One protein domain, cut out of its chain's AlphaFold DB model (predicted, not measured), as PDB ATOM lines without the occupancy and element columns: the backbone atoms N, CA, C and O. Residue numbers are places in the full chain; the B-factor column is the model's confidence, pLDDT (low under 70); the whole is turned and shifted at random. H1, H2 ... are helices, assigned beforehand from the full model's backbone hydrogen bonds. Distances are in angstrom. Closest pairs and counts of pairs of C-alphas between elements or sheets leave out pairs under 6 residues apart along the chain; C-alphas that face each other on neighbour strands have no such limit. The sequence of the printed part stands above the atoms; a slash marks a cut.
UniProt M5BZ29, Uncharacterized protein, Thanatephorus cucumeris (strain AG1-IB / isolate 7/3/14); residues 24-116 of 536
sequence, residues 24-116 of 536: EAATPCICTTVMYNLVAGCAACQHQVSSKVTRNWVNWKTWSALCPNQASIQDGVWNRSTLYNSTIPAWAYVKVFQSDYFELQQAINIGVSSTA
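Overview. This is residues 24 to 116 of the 536 residues of an uncharacterized protein of Thanatephorus cucumeris (strain AG1-IB / isolate 7/3/14) (UniProt M5BZ29). Little regular structure: the longest helix, H1, and H4 stand about perpendicular to each other, with the one-turn helix H3 in the corner between them, while the one-turn helix H2 and long loops, residues 48 to 59 and 64 to 89, make up much of the rest. Residues 81 to 87 stick out as a free loop. The 93 printed residues include four named helices, H1 to H4 in order, and no named strand; the class is all helix, with 34 residues in named elements. The whole is compact, with a radius of gyration of the C-alphas of 13.5 A and spans of 38 by 30 by 23 A.

Arrangement. H1, residues 33 to 47, only just touches H2, residues 60 to 63, with 3 pairs of C-alphas within 8 A, through residues 33 to 36 alone; the closest C-alphas, of Tyr 36 and Trp 60, are 7.3 A apart. With residues 33 to 38 alone H1 touches H3, residues 90 to 93, closest at the C-alphas of Val 34 and Ala 92, 5.1 A. H3 touches H4, residues 104 to 114, closest at the C-alphas of Trp 91 and Ala 107, 4.8 A. H1 and H4 are close but not clearly touching, at 75 degrees; their closest C-alphas, of Gly 41 and Leu 104, are 7.3 A apart. H2 is apart from H3 and H4. Every O i to N i+4 pair is within hydrogen-bond range in H1 and H4; H2 and H3 are too short for one.

Along the chain. H1 begins at C-alpha 33 (-48.602, -12.204, -20.647) and is 20.8 A long; H4, 15.3 A long, ends at C-alpha 114 (-40.934, -29.200, -26.171).

Size, cuts and confidence. The farthest C-alphas, of Glu 24 and Ala 116, are 41.1 A apart. The printed part has no cut; the links H1 to H2 and H2 to H3 are long. The pLDDT is under 70 in residues 48 to 55, 79 to 86 and 114 to 116.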
ATOM      1  N   GLU A  24     -47.315   6.050 -22.344       81.19
ATOM      2  CA  GLU A  24     -46.820   6.129 -23.730       81.19
ATOM      3  C   GLU A  24     -45.874   4.975 -24.087       81.19
ATOM      4  O   GLU A  24     -45.839   4.531 -25.234       81.19
ATOM      5  N   ALA A  25     -45.133   4.457 -23.103       79.12
ATOM      6  CA  ALA A  25     -44.257   3.299 -23.274       79.12
ATOM      7  C   ALA A  25     -45.033   1.970 -23.236       79.12
ATOM      8  O   ALA A  25     -44.510   0.930 -23.646       79.12
ATOM      9  N   ALA A  26     -46.284   1.987 -22.762       83.88
ATOM     10  CA  ALA A  26     -47.168   0.832 -22.685       83.88
ATOM     11  C   ALA A  26     -47.691   0.445 -24.070       83.88
ATOM     12  O   ALA A  26     -48.863   0.616 -24.420       83.88
ATOM     13  N   THR A  27     -46.797  -0.111 -24.887       83.38
ATOM     14  CA  THR A  27     -47.201  -0.613 -26.188       83.38
ATOM     15  C   THR A  27     -48.045  -1.871 -26.011       83.38
ATOM     16  O   THR A  27     -47.788  -2.707 -25.136       83.38
ATOM     17  N   PRO A  28     -49.006  -2.104 -26.908       81.88
ATOM     18  CA  PRO A  28     -49.832  -3.297 -26.825       81.88
ATOM     19  C   PRO A  28     -49.062  -4.629 -27.026       81.88
ATOM     20  O   PRO A  28     -49.643  -5.704 -26.896       81.88
ATOM     21  N   CYS A  29     -47.772  -4.568 -27.381       82.00
ATOM     22  CA  CYS A  29     -46.848  -5.701 -27.489       82.00
ATOM     23  C   CYS A  29     -46.197  -6.053 -26.146       82.00
ATOM     24  O   CYS A  29     -46.065  -7.228 -25.812       82.00
ATOM     25  N   ILE A  30     -45.837  -5.029 -25.368       85.75
ATOM     26  CA  ILE A  30     -45.297  -5.175 -24.011       85.75
ATOM     27  C   ILE A  30     -46.402  -5.631 -23.048       85.75
ATOM     28  O   ILE A  30     -46.175  -6.450 -22.157       85.75
ATOM     29  N   CYS A  31     -47.626  -5.163 -23.284       89.12
ATOM     30  CA  CYS A  31     -48.818  -5.487 -22.507       89.12
ATOM     31  C   CYS A  31     -49.445  -6.837 -22.885       89.12
ATOM     32  O   CYS A  31     -50.636  -6.931 -23.177       89.12
ATOM     33  N   THR A  32     -48.635  -7.894 -22.891       90.12
ATOM     34  CA  THR A  32     -49.084  -9.279 -23.074       90.12
ATOM     35  C   THR A  32     -48.448 -10.174 -22.018       90.12
ATOM     36  O   THR A  32     -47.319  -9.934 -21.587       90.12
ATOM     37  N   THR A  33     -49.150 -11.234 -21.611       91.50
ATOM     38  CA  THR A  33     -48.602 -12.204 -20.647       91.50
ATOM     39  C   THR A  33     -47.406 -12.956 -21.221       91.50
ATOM     40  O   THR A  33     -46.479 -13.293 -20.495       91.50
ATOM     41  N   VAL A  34     -47.391 -13.171 -22.539       90.75
ATOM     42  CA  VAL A  34     -46.290 -13.836 -23.244       90.75
ATOM     43  C   VAL A  34     -45.013 -13.005 -23.166       90.75
ATOM     44  O   VAL A  34     -43.957 -13.545 -22.848       90.75
ATOM     45  N   MET A  35     -45.103 -11.690 -23.386       89.19
ATOM     46  CA  MET A  35     -43.949 -10.808 -23.224       89.19
ATOM     47  C   MET A  35     -43.457 -10.784 -21.776       89.19
ATOM     48  O   MET A  35     -42.259 -10.908 -21.538       89.19
ATOM     49  N   TYR A  36     -44.377 -10.668 -20.817       91.81
ATOM     50  CA  TYR A  36     -44.036 -10.745 -19.399       91.81
ATOM     51  C   TYR A  36     -43.265 -12.029 -19.072       91.81
ATOM     52  O   TYR A  36     -42.202 -11.956 -18.461       91.81
ATOM     53  N   ASN A  37     -43.745 -13.186 -19.535       92.62
ATOM     54  CA  ASN A  37     -43.075 -14.463 -19.310       92.62
ATOM     55  C   ASN A  37     -41.677 -14.484 -19.933       92.62
ATOM     56  O   ASN A  37     -40.736 -14.906 -19.268       92.62
ATOM     57  N   LEU A  38     -41.510 -13.995 -21.167       90.75
ATOM     58  CA  LEU A  38     -40.197 -13.917 -21.818       90.75
ATOM     59  C   LEU A  38     -39.201 -13.092 -20.997       90.75
ATOM     60  O   LEU A  38     -38.090 -13.545 -20.734       90.75
ATOM     61  N   VAL A  39     -39.620 -11.908 -20.551       90.25
ATOM     62  CA  VAL A  39     -38.780 -10.986 -19.780       90.25
ATOM     63  C   VAL A  39     -38.487 -11.536 -18.378       90.25
ATOM     64  O   VAL A  39     -37.346 -11.482 -17.917       90.25
ATOM     65  N   ALA A  40     -39.482 -12.128 -17.714       89.94
ATOM     66  CA  ALA A  40     -39.306 -12.790 -16.424       89.94
ATOM     67  C   ALA A  40     -38.373 -14.009 -16.531       89.94
ATOM     68  O   ALA A  40     -37.529 -14.217 -15.661       89.94
ATOM     69  N   GLY A  41     -38.457 -14.769 -17.625       89.06
ATOM     70  CA  GLY A  41     -37.526 -15.846 -17.953       89.06
ATOM     71  C   GLY A  41     -36.099 -15.336 -18.166       89.06
ATOM     72  O   GLY A  41     -35.157 -15.918 -17.631       89.06
ATOM     73  N   CYS A  42     -35.923 -14.207 -18.863       87.81
ATOM     74  CA  CYS A  42     -34.618 -13.555 -19.001       87.81
ATOM     75  C   CYS A  42     -34.039 -13.144 -17.642       87.81
ATOM     76  O   CYS A  42     -32.876 -13.445 -17.379       87.81
ATOM     77  N   ALA A  43     -34.838 -12.522 -16.766       85.75
ATOM     78  CA  ALA A  43     -34.409 -12.212 -15.402       85.75
ATOM     79  C   ALA A  43     -34.014 -13.488 -14.648       85.75
ATOM     80  O   ALA A  43     -32.946 -13.538 -14.042       85.75
ATOM     81  N   ALA A  44     -34.825 -14.544 -14.727       85.00
ATOM     82  CA  ALA A  44     -34.518 -15.810 -14.075       85.00
ATOM     83  C   ALA A  44     -33.159 -16.367 -14.523       85.00
ATOM     84  O   ALA A  44     -32.360 -16.735 -13.667       85.00
ATOM     85  N   CYS A  45     -32.865 -16.370 -15.827       83.12
ATOM     86  CA  CYS A  45     -31.587 -16.837 -16.366       83.12
ATOM     87  C   CYS A  45     -30.404 -15.936 -15.986       83.12
ATOM     88  O   CYS A  45     -29.346 -16.445 -15.624       83.12
ATOM     89  N   GLN A  46     -30.567 -14.613 -16.041       82.06
ATOM     90  CA  GLN A  46     -29.500 -13.662 -15.711       82.06
ATOM     91  C   GLN A  46     -29.128 -13.684 -14.229       82.06
ATOM     92  O   GLN A  46     -27.976 -13.448 -13.891       82.06
ATOM     93  N   HIS A  47     -30.065 -14.004 -13.336       72.62
ATOM     94  CA  HIS A  47     -29.789 -14.076 -11.899       72.62
ATOM     95  C   HIS A  47     -29.254 -15.446 -11.446       72.62
ATOM     96  O   HIS A  47     -28.789 -15.556 -10.317       72.62
ATOM     97  N   GLN A  48     -29.219 -16.475 -12.312       63.34
ATOM     98  CA  GLN A  48     -28.589 -17.769 -11.977       63.34
ATOM     99  C   GLN A  48     -27.053 -17.728 -11.946       63.34
ATOM    100  O   GLN A  48     -26.434 -18.631 -11.391       63.34
ATOM    101  N   VAL A  49     -26.423 -16.694 -12.514       54.28
ATOM    102  CA  VAL A  49     -24.964 -16.486 -12.399       54.28
ATOM    103  C   VAL A  49     -24.551 -15.882 -11.054       54.28
ATOM    104  O   VAL A  49     -23.360 -15.824 -10.756       54.28
ATOM    105  N   SER A  50     -25.511 -15.490 -10.213       53.16
ATOM    106  CA  SER A  50     -25.263 -15.102  -8.828       53.16
ATOM    107  C   SER A  50     -25.673 -16.256  -7.919       53.16
ATOM    108  O   SER A  50     -26.785 -16.765  -8.006       53.16
ATOM    109  N   SER A  51     -24.789 -16.683  -7.020       52.41
ATOM    110  CA  SER A  51     -24.940 -17.839  -6.115       52.41
ATOM    111  C   SER A  51     -26.143 -17.789  -5.149       52.41
ATOM    112  O   SER A  51     -26.324 -18.695  -4.338       52.41
ATOM    113  N   LYS A  52     -26.995 -16.765  -5.254       49.00
ATOM    114  CA  LYS A  52     -28.320 -16.676  -4.645       49.00
ATOM    115  C   LYS A  52     -29.351 -16.445  -5.746       49.00
ATOM    116  O   LYS A  52     -29.461 -15.343  -6.272       49.00
ATOM    117  N   VAL A  53     -30.149 -17.469  -6.043       55.53
ATOM    118  CA  VAL A  53     -31.354 -17.336  -6.874       55.53
ATOM    119  C   VAL A  53     -32.423 -16.615  -6.048       55.53
ATOM    120  O   VAL A  53     -33.350 -17.224  -5.520       55.53
ATOM    121  N   THR A  54     -32.286 -15.305  -5.872       62.09
ATOM    122  CA  THR A  54     -33.381 -14.473  -5.380       62.09
ATOM    123  C   THR A  54     -34.290 -14.150  -6.558       62.09
ATOM    124  O   THR A  54     -33.838 -13.661  -7.594       62.09
ATOM    125  N   ARG A  55     -35.587 -14.461  -6.432       69.94
ATOM    126  CA  ARG A  55     -36.593 -14.053  -7.422       69.94
ATOM    127  C   ARG A  55     -36.538 -12.539  -7.571       69.94
ATOM    128  O   ARG A  55     -36.896 -11.825  -6.643       69.94
ATOM    129  N   ASN A  56     -36.091 -12.079  -8.731       80.19
ATOM    130  CA  ASN A  56     -35.884 -10.664  -9.008       80.19
ATOM    131  C   ASN A  56     -36.657 -10.218 -10.258       80.19
ATOM    132  O   ASN A  56     -36.170  -9.449 -11.079       80.19
ATOM    133  N   TRP A  57     -37.857 -10.763 -10.445       86.38
ATOM    134  CA  TRP A  57     -38.816 -10.303 -11.445       86.38
ATOM    135  C   TRP A  57     -40.093  -9.852 -10.745       86.38
ATOM    136  O   TRP A  57     -40.505 -10.431  -9.738       86.38
ATOM    137  N   VAL A  58     -40.716  -8.807 -11.281       90.19
ATOM    138  CA  VAL A  58     -41.967  -8.267 -10.742       90.19
ATOM    139  C   VAL A  58     -43.138  -9.225 -10.996       90.19
ATOM    140  O   VAL A  58     -43.103 -10.063 -11.903       90.19
ATOM    141  N   ASN A  59     -44.198  -9.113 -10.196       91.94
ATOM    142  CA  ASN A  59     -45.445  -9.837 -10.445       91.94
ATOM    143  C   ASN A  59     -46.203  -9.245 -11.643       91.94
ATOM    144  O   ASN A  59     -45.971  -8.103 -12.057       91.94
ATOM    145  N   TRP A  60     -47.127 -10.022 -12.197       92.06
ATOM    146  CA  TRP A  60     -47.922  -9.626 -13.351       92.06
ATOM    147  C   TRP A  60     -48.767  -8.380 -13.069       92.06
ATOM    148  O   TRP A  60     -48.827  -7.481 -13.910       92.06
ATOM    149  N   LYS A  61     -49.372  -8.264 -11.882       92.00
ATOM    150  CA  LYS A  61     -50.099  -7.054 -11.468       92.00
ATOM    151  C   LYS A  61     -49.244  -5.790 -11.526       92.00
ATOM    152  O   LYS A  61     -49.723  -4.786 -12.042       92.00
ATOM    153  N   THR A  62     -47.995  -5.830 -11.056       91.75
ATOM    154  CA  THR A  62     -47.094  -4.665 -11.136       91.75
ATOM    155  C   THR A  62     -46.641  -4.422 -12.570       91.75
ATOM    156  O   THR A  62     -46.623  -3.280 -13.019       91.75
ATOM    157  N   TRP A  63     -46.338  -5.481 -13.326       91.12
ATOM    158  CA  TRP A  63     -45.968  -5.367 -14.740       91.12
ATOM    159  C   TRP A  63     -47.063  -4.699 -15.578       91.12
ATOM    160  O   TRP A  63     -46.789  -3.835 -16.405       91.12
ATOM    161  N   SER A  64     -48.313  -5.102 -15.370       91.31
ATOM    162  CA  SER A  64     -49.460  -4.665 -16.166       91.31
ATOM    163  C   SER A  64     -50.162  -3.418 -15.620       91.31
ATOM    164  O   SER A  64     -51.152  -2.987 -16.207       91.31
ATOM    165  N   ALA A  65     -49.646  -2.804 -14.549       90.69
ATOM    166  CA  ALA A  65     -50.271  -1.661 -13.880       90.69
ATOM    167  C   ALA A  65     -50.482  -0.447 -14.802       90.69
ATOM    168  O   ALA A  65     -51.470   0.270 -14.665       90.69
ATOM    169  N   LEU A  66     -49.576  -0.234 -15.759       90.06
ATOM    170  CA  LEU A  66     -49.625   0.885 -16.706       90.06
ATOM    171  C   LEU A  66     -50.093   0.467 -18.107       90.06
ATOM    172  O   LEU A  66     -50.024   1.254 -19.051       90.06
ATOM    173  N   CYS A  67     -50.590  -0.764 -18.258       90.31
ATOM    174  CA  CYS A  67     -51.077  -1.265 -19.532       90.31
ATOM    175  C   CYS A  67     -52.500  -0.776 -19.844       90.31
ATOM    176  O   CYS A  67     -53.416  -0.995 -19.046       90.31
ATOM    177  N   PRO A  68     -52.736  -0.185 -21.030       86.25
ATOM    178  CA  PRO A  68     -54.079   0.194 -21.437       86.25
ATOM    179  C   PRO A  68     -54.938  -1.053 -21.669       86.25
ATOM    180  O   PRO A  68     -54.487  -2.040 -22.251       86.25
ATOM    181  N   ASN A  69     -56.208  -0.988 -21.260       84.62
ATOM    182  CA  ASN A  69     -57.200  -2.047 -21.467       84.62
ATOM    183  C   ASN A  69     -56.776  -3.415 -20.904       84.62
ATOM    184  O   ASN A  69     -56.845  -4.425 -21.605       84.62
ATOM    185  N   GLN A  70     -56.389  -3.465 -19.629       84.88
ATOM    186  CA  GLN A  70     -55.971  -4.696 -18.945       84.88
ATOM    187  C   GLN A  70     -56.989  -5.849 -19.089       84.88
ATOM    188  O   GLN A  70     -56.600  -6.998 -19.262       84.88
ATOM    189  N   ALA A  71     -58.291  -5.536 -19.136       81.31
ATOM    190  CA  ALA A  71     -59.371  -6.507 -19.356       81.31
ATOM    191  C   ALA A  71     -59.370  -7.161 -20.753       81.31
ATOM    192  O   ALA A  71     -59.964  -8.219 -20.945       81.31
ATOM    193  N   SER A  72     -58.728  -6.534 -21.742       83.81
ATOM    194  CA  SER A  72     -58.598  -7.080 -23.098       83.81
ATOM    195  C   SER A  72     -57.406  -8.028 -23.254       83.81
ATOM    196  O   SER A  72     -57.317  -8.742 -24.256       83.81
ATOM    197  N   ILE A  73     -56.497  -8.052 -22.273       87.25
ATOM    198  CA  ILE A  73     -55.309  -8.900 -22.293       87.25
ATOM    199  C   ILE A  73     -55.747 -10.343 -22.045       87.25
ATOM    200  O   ILE A  73     -56.378 -10.658 -21.040       87.25
ATOM    201  N   GLN A  74     -55.412 -11.219 -22.987       86.94
ATOM    202  CA  GLN A  74     -55.727 -12.640 -22.918       86.94
ATOM    203  C   GLN A  74     -54.546 -13.405 -22.320       86.94
ATOM    204  O   GLN A  74     -53.399 -13.196 -22.719       86.94
ATOM    205  N   ASP A  75     -54.837 -14.299 -21.379       88.62
ATOM    206  CA  ASP A  75     -53.815 -15.063 -20.671       88.62
ATOM    207  C   ASP A  75     -53.240 -16.186 -21.541       88.62
ATOM    208  O   ASP A  75     -53.974 -17.038 -22.049       88.62
ATOM    209  N   GLY A  76     -51.921 -16.184 -21.713       84.12
ATOM    210  CA  GLY A  76     -51.198 -17.161 -22.530       84.12
ATOM    211  C   GLY A  76     -51.481 -17.046 -24.031       84.12
ATOM    212  O   GLY A  76     -51.305 -18.018 -24.761       84.12
ATOM    213  N   VAL A  77     -51.938 -15.887 -24.517       85.19
ATOM    214  CA  VAL A  77     -52.279 -15.688 -25.933       85.19
ATOM    215  C   VAL A  77     -51.438 -14.574 -26.542       85.19
ATOM    216  O   VAL A  77     -51.443 -13.434 -26.080       85.19
ATOM    217  N   TRP A  78     -50.778 -14.889 -27.657       82.94
ATOM    218  CA  TRP A  78     -50.131 -13.904 -28.520       82.94
ATOM    219  C   TRP A  78     -51.010 -13.638 -29.746       82.94
ATOM    220  O   TRP A  78     -50.980 -14.373 -30.732       82.94
ATOM    221  N   ASN A  79     -51.837 -12.591 -29.687       69.19
ATOM    222  CA  ASN A  79     -52.793 -12.267 -30.755       69.19
ATOM    223  C   ASN A  79     -52.215 -11.365 -31.864       69.19
ATOM    224  O   ASN A  79     -52.951 -10.921 -32.747       69.19
ATOM    225  N   ARG A  80     -50.907 -11.076 -31.846       65.38
ATOM    226  CA  ARG A  80     -50.279 -10.127 -32.777       65.38
ATOM    227  C   ARG A  80     -49.507 -10.841 -33.874       65.38
ATOM    228  O   ARG A  80     -48.354 -11.207 -33.696       65.38
ATOM    229  N   SER A  81     -50.163 -10.957 -35.030       53.81
ATOM    230  CA  SER A  81     -49.583 -11.283 -36.343       53.81
ATOM    231  C   SER A  81     -48.585 -12.453 -36.327       53.81
ATOM    232  O   SER A  81     -47.373 -12.270 -36.306       53.81
ATOM    233  N   THR A  82     -49.192 -13.639 -36.359       53.97
ATOM    234  CA  THR A  82     -48.811 -15.006 -36.783       53.97
ATOM    235  C   THR A  82     -47.464 -15.328 -37.453       53.97
ATOM    236  O   THR A  82     -47.158 -16.512 -37.565       53.97
ATOM    237  N   LEU A  83     -46.637 -14.374 -37.882       58.69
ATOM    238  CA  LEU A  83     -45.364 -14.669 -38.559       58.69
ATOM    239  C   LEU A  83     -44.244 -15.118 -37.604       58.69
ATOM    240  O   LEU A  83     -43.248 -15.665 -38.062       58.69
ATOM    241  N   TYR A  84     -44.410 -14.921 -36.292       59.84
ATOM    242  CA  TYR A  84     -43.358 -15.166 -35.293       59.84
ATOM    243  C   TYR A  84     -43.746 -16.164 -34.199       59.84
ATOM    244  O   TYR A  84     -42.980 -16.371 -33.259       59.84
ATOM    245  N   ASN A  85     -44.907 -16.819 -34.312       63.44
ATOM    246  CA  ASN A  85     -45.349 -17.786 -33.300       63.44
ATOM    247  C   ASN A  85     -44.368 -18.960 -33.151       63.44
ATOM    248  O   ASN A  85     -44.262 -19.511 -32.063       63.44
ATOM    249  N   SER A  86     -43.624 -19.305 -34.209       66.12
ATOM    250  CA  SER A  86     -42.586 -20.343 -34.184       66.12
ATOM    251  C   SER A  86     -41.290 -19.921 -33.486       66.12
ATOM    252  O   SER A  86     -40.482 -20.781 -33.152       66.12
ATOM    253  N   THR A  87     -41.064 -18.621 -33.284       81.69
ATOM    254  CA  THR A  87     -39.854 -18.096 -32.628       81.69
ATOM    255  C   THR A  87     -40.037 -17.992 -31.114       81.69
ATOM    256  O   THR A  87     -39.062 -17.990 -30.365       81.69
ATOM    257  N   ILE A  88     -41.286 -17.910 -30.649       85.88
ATOM    258  CA  ILE A  88     -41.612 -17.799 -29.229       85.88
ATOM    259  C   ILE A  88     -41.666 -19.210 -28.623       85.88
ATOM    260  O   ILE A  88     -42.466 -20.032 -29.076       85.88
ATOM    261  N   PRO A  89     -40.861 -19.517 -27.592       88.69
ATOM    262  CA  PRO A  89     -40.858 -20.835 -26.979       88.69
ATOM    263  C   PRO A  89     -42.186 -21.139 -26.275       88.69
ATOM    264  O   PRO A  89     -42.826 -20.258 -25.703       88.69
ATOM    265  N   ALA A  90     -42.574 -22.418 -26.259       88.50
ATOM    266  CA  ALA A  90     -43.854 -22.869 -25.707       88.50
ATOM    267  C   ALA A  90     -44.070 -22.456 -24.239       88.50
ATOM    268  O   ALA A  90     -45.186 -22.117 -23.847       88.50
ATOM    269  N   TRP A  91     -43.001 -22.416 -23.435       90.75
ATOM    270  CA  TRP A  91     -43.071 -22.006 -22.030       90.75
ATOM    271  C   TRP A  91     -43.499 -20.541 -21.840       90.75
ATOM    272  O   TRP A  91     -44.012 -20.190 -20.782       90.75
ATOM    273  N   ALA A  92     -43.353 -19.680 -22.853       92.31
ATOM    274  CA  ALA A  92     -43.787 -18.288 -22.766       92.31
ATOM    275  C   ALA A  92     -45.320 -18.141 -22.803       92.31
ATOM    276  O   ALA A  92     -45.849 -17.115 -22.383       92.31
ATOM    277  N   TYR A  93     -46.050 -19.164 -23.253       91.25
ATOM    278  CA  TYR A  93     -47.517 -19.172 -23.306       91.25
ATOM    279  C   TYR A  93     -48.175 -19.678 -22.012       91.25
ATOM    280  O   TYR A  93     -49.391 -19.869 -21.964       91.25
ATOM    281  N   VAL A  94     -47.392 -19.897 -20.953       91.31
ATOM    282  CA  VAL A  94     -47.914 -20.280 -19.639       91.31
ATOM    283  C   VAL A  94     -48.823 -19.183 -19.078       91.31
ATOM    284  O   VAL A  94     -48.550 -17.990 -19.212       91.31
ATOM    285  N   LYS A  95     -49.919 -19.615 -18.455       91.25
ATOM    286  CA  LYS A  95     -50.936 -18.743 -17.867       91.25
ATOM    287  C   LYS A  95     -50.453 -18.119 -16.562       91.25
ATOM    288  O   LYS A  95     -49.938 -18.829 -15.704       91.25
ATOM    289  N   VAL A  96     -50.662 -16.816 -16.405       92.38
ATOM    290  CA  VAL A  96     -50.115 -16.005 -15.304       92.38
ATOM    291  C   VAL A  96     -51.215 -15.375 -14.450       92.38
ATOM    292  O   VAL A  96     -50.956 -14.946 -13.331       92.38
ATOM    293  N   PHE A  97     -52.468 -15.326 -14.914       89.25
ATOM    294  CA  PHE A  97     -53.522 -14.594 -14.193       89.25
ATOM    295  C   PHE A  97     -53.898 -15.230 -12.852       89.25
ATOM    296  O   PHE A  97     -54.353 -14.525 -11.954       89.25
ATOM    297  N   GLN A  98     -53.720 -16.547 -12.707       86.38
ATOM    298  CA  GLN A  98     -54.035 -17.257 -11.462       86.38
ATOM    299  C   GLN A  98     -52.908 -17.166 -10.437       86.38
ATOM    300  O   GLN A  98     -53.173 -16.960  -9.256       86.38
ATOM    301  N   SER A  99     -51.662 -17.331 -10.881       86.31
ATOM    302  CA  SER A  99     -50.496 -17.279 -10.005       86.31
ATOM    303  C   SER A  99     -50.072 -15.846  -9.700       86.31
ATOM    304  O   SER A  99     -49.462 -15.633  -8.666       86.31
ATOM    305  N   ASP A 100     -50.364 -14.879 -10.575       91.31
ATOM    306  CA  ASP A 100     -49.786 -13.523 -10.600       91.31
ATOM    307  C   ASP A 100     -48.258 -13.499 -10.807       91.31
ATOM    308  O   ASP A 100     -47.640 -12.438 -10.850       91.31
ATOM    309  N   TYR A 101     -47.630 -14.661 -10.985       89.75
ATOM    310  CA  TYR A 101     -46.183 -14.800 -11.084       89.75
ATOM    311  C   TYR A 101     -45.792 -15.748 -12.208       89.75
ATOM    312  O   TYR A 101     -46.430 -16.779 -12.436       89.75
ATOM    313  N   PHE A 102     -44.663 -15.433 -12.841       91.06
ATOM    314  CA  PHE A 102     -43.931 -16.389 -13.655       91.06
ATOM    315  C   PHE A 102     -43.353 -17.510 -12.775       91.06
ATOM    316  O   PHE A 102     -42.544 -17.259 -11.872       91.06
ATOM    317  N   GLU A 103     -43.765 -18.750 -13.044       89.31
ATOM    318  CA  GLU A 103     -43.294 -19.940 -12.339       89.31
ATOM    319  C   GLU A 103     -42.178 -20.639 -13.128       89.31
ATOM    320  O   GLU A 103     -42.411 -21.338 -14.116       89.31
ATOM    321  N   LEU A 104     -40.938 -20.473 -12.655       87.00
ATOM    322  CA  LEU A 104     -39.744 -20.986 -13.335       87.00
ATOM    323  C   LEU A 104     -39.768 -22.513 -13.520       87.00
ATOM    324  O   LEU A 104     -39.421 -23.006 -14.589       87.00
ATOM    325  N   GLN A 105     -40.195 -23.268 -12.504       87.19
ATOM    326  CA  GLN A 105     -40.211 -24.736 -12.564       87.19
ATOM    327  C   GLN A 105     -41.185 -25.252 -13.631       87.19
ATOM    328  O   GLN A 105     -40.859 -26.161 -14.393       87.19
ATOM    329  N   GLN A 106     -42.355 -24.624 -13.749       89.38
ATOM    330  CA  GLN A 106     -43.323 -24.956 -14.788       89.38
ATOM    331  C   GLN A 106     -42.764 -24.665 -16.187       89.38
ATOM    332  O   GLN A 106     -42.894 -25.494 -17.090       89.38
ATOM    333  N   ALA A 107     -42.098 -23.521 -16.357       89.06
ATOM    334  CA  ALA A 107     -41.474 -23.150 -17.620       89.06
ATOM    335  C   ALA A 107     -40.361 -24.129 -18.032       89.06
ATOM    336  O   ALA A 107     -40.307 -24.537 -19.193       89.06
ATOM    337  N   ILE A 108     -39.526 -24.566 -17.082       88.25
ATOM    338  CA  ILE A 108     -38.481 -25.575 -17.314       88.25
ATOM    339  C   ILE A 108     -39.107 -26.886 -17.794       88.25
ATOM    340  O   ILE A 108     -38.693 -27.408 -18.829       88.25
ATOM    341  N   ASN A 109     -40.138 -27.378 -17.101       89.00
ATOM    342  CA  ASN A 109     -40.816 -28.633 -17.440       89.00
ATOM    343  C   ASN A 109     -41.407 -28.615 -18.862       89.00
ATOM    344  O   ASN A 109     -41.309 -29.596 -19.600       89.00
ATOM    345  N   ILE A 110     -41.972 -27.483 -19.285       88.94
ATOM    346  CA  ILE A 110     -42.505 -27.313 -20.644       88.94
ATOM    347  C   ILE A 110     -41.372 -27.200 -21.670       88.94
ATOM    348  O   ILE A 110     -41.468 -27.771 -22.759       88.94
ATOM    349  N   GLY A 111     -40.286 -26.499 -21.331       83.38
ATOM    350  CA  GLY A 111     -39.107 -26.348 -22.186       83.38
ATOM    351  C   GLY A 111     -38.437 -27.684 -22.513       83.38
ATOM    352  O   GLY A 111     -38.163 -27.965 -23.682       83.38
ATOM    353  N   VAL A 112     -38.252 -28.553 -21.516       79.06
ATOM    354  CA  VAL A 112     -37.695 -29.899 -21.738       79.06
ATOM    355  C   VAL A 112     -38.658 -30.797 -22.515       79.06
ATOM    356  O   VAL A 112     -38.223 -31.538 -23.392       79.06
ATOM    357  N   SER A 113     -39.970 -30.676 -22.285       71.25
ATOM    358  CA  SER A 113     -40.974 -31.450 -23.025       71.25
ATOM    359  C   SER A 113     -41.117 -31.013 -24.487       71.25
ATOM    360  O   SER A 113     -41.466 -31.834 -25.330       71.25
ATOM    361  N   SER A 114     -40.839 -29.745 -24.805       59.81
ATOM    362  CA  SER A 114     -40.934 -29.200 -26.171       59.81
ATOM    363  C   SER A 114     -39.692 -29.483 -27.024       59.81
ATOM    364  O   SER A 114     -39.712 -29.260 -28.231       59.81
ATOM    365  N   THR A 115     -38.617 -29.982 -26.405       53.16
ATOM    366  CA  THR A 115     -37.371 -30.383 -27.085       53.16
ATOM    367  C   THR A 115     -37.375 -31.874 -27.457       53.16
ATOM    368  O   THR A 115     -36.486 -32.346 -28.167       53.16
ATOM    369  N   ALA A 116     -38.403 -32.628 -27.044       44.75
ATOM    370  CA  ALA A 116     -38.668 -33.944 -27.603       44.75
ATOM    371  C   ALA A 116     -39.039 -33.773 -29.083       44.75
ATOM    372  O   ALA A 116     -40.061 -33.184 -29.432       44.75
TER     373      ALA A 116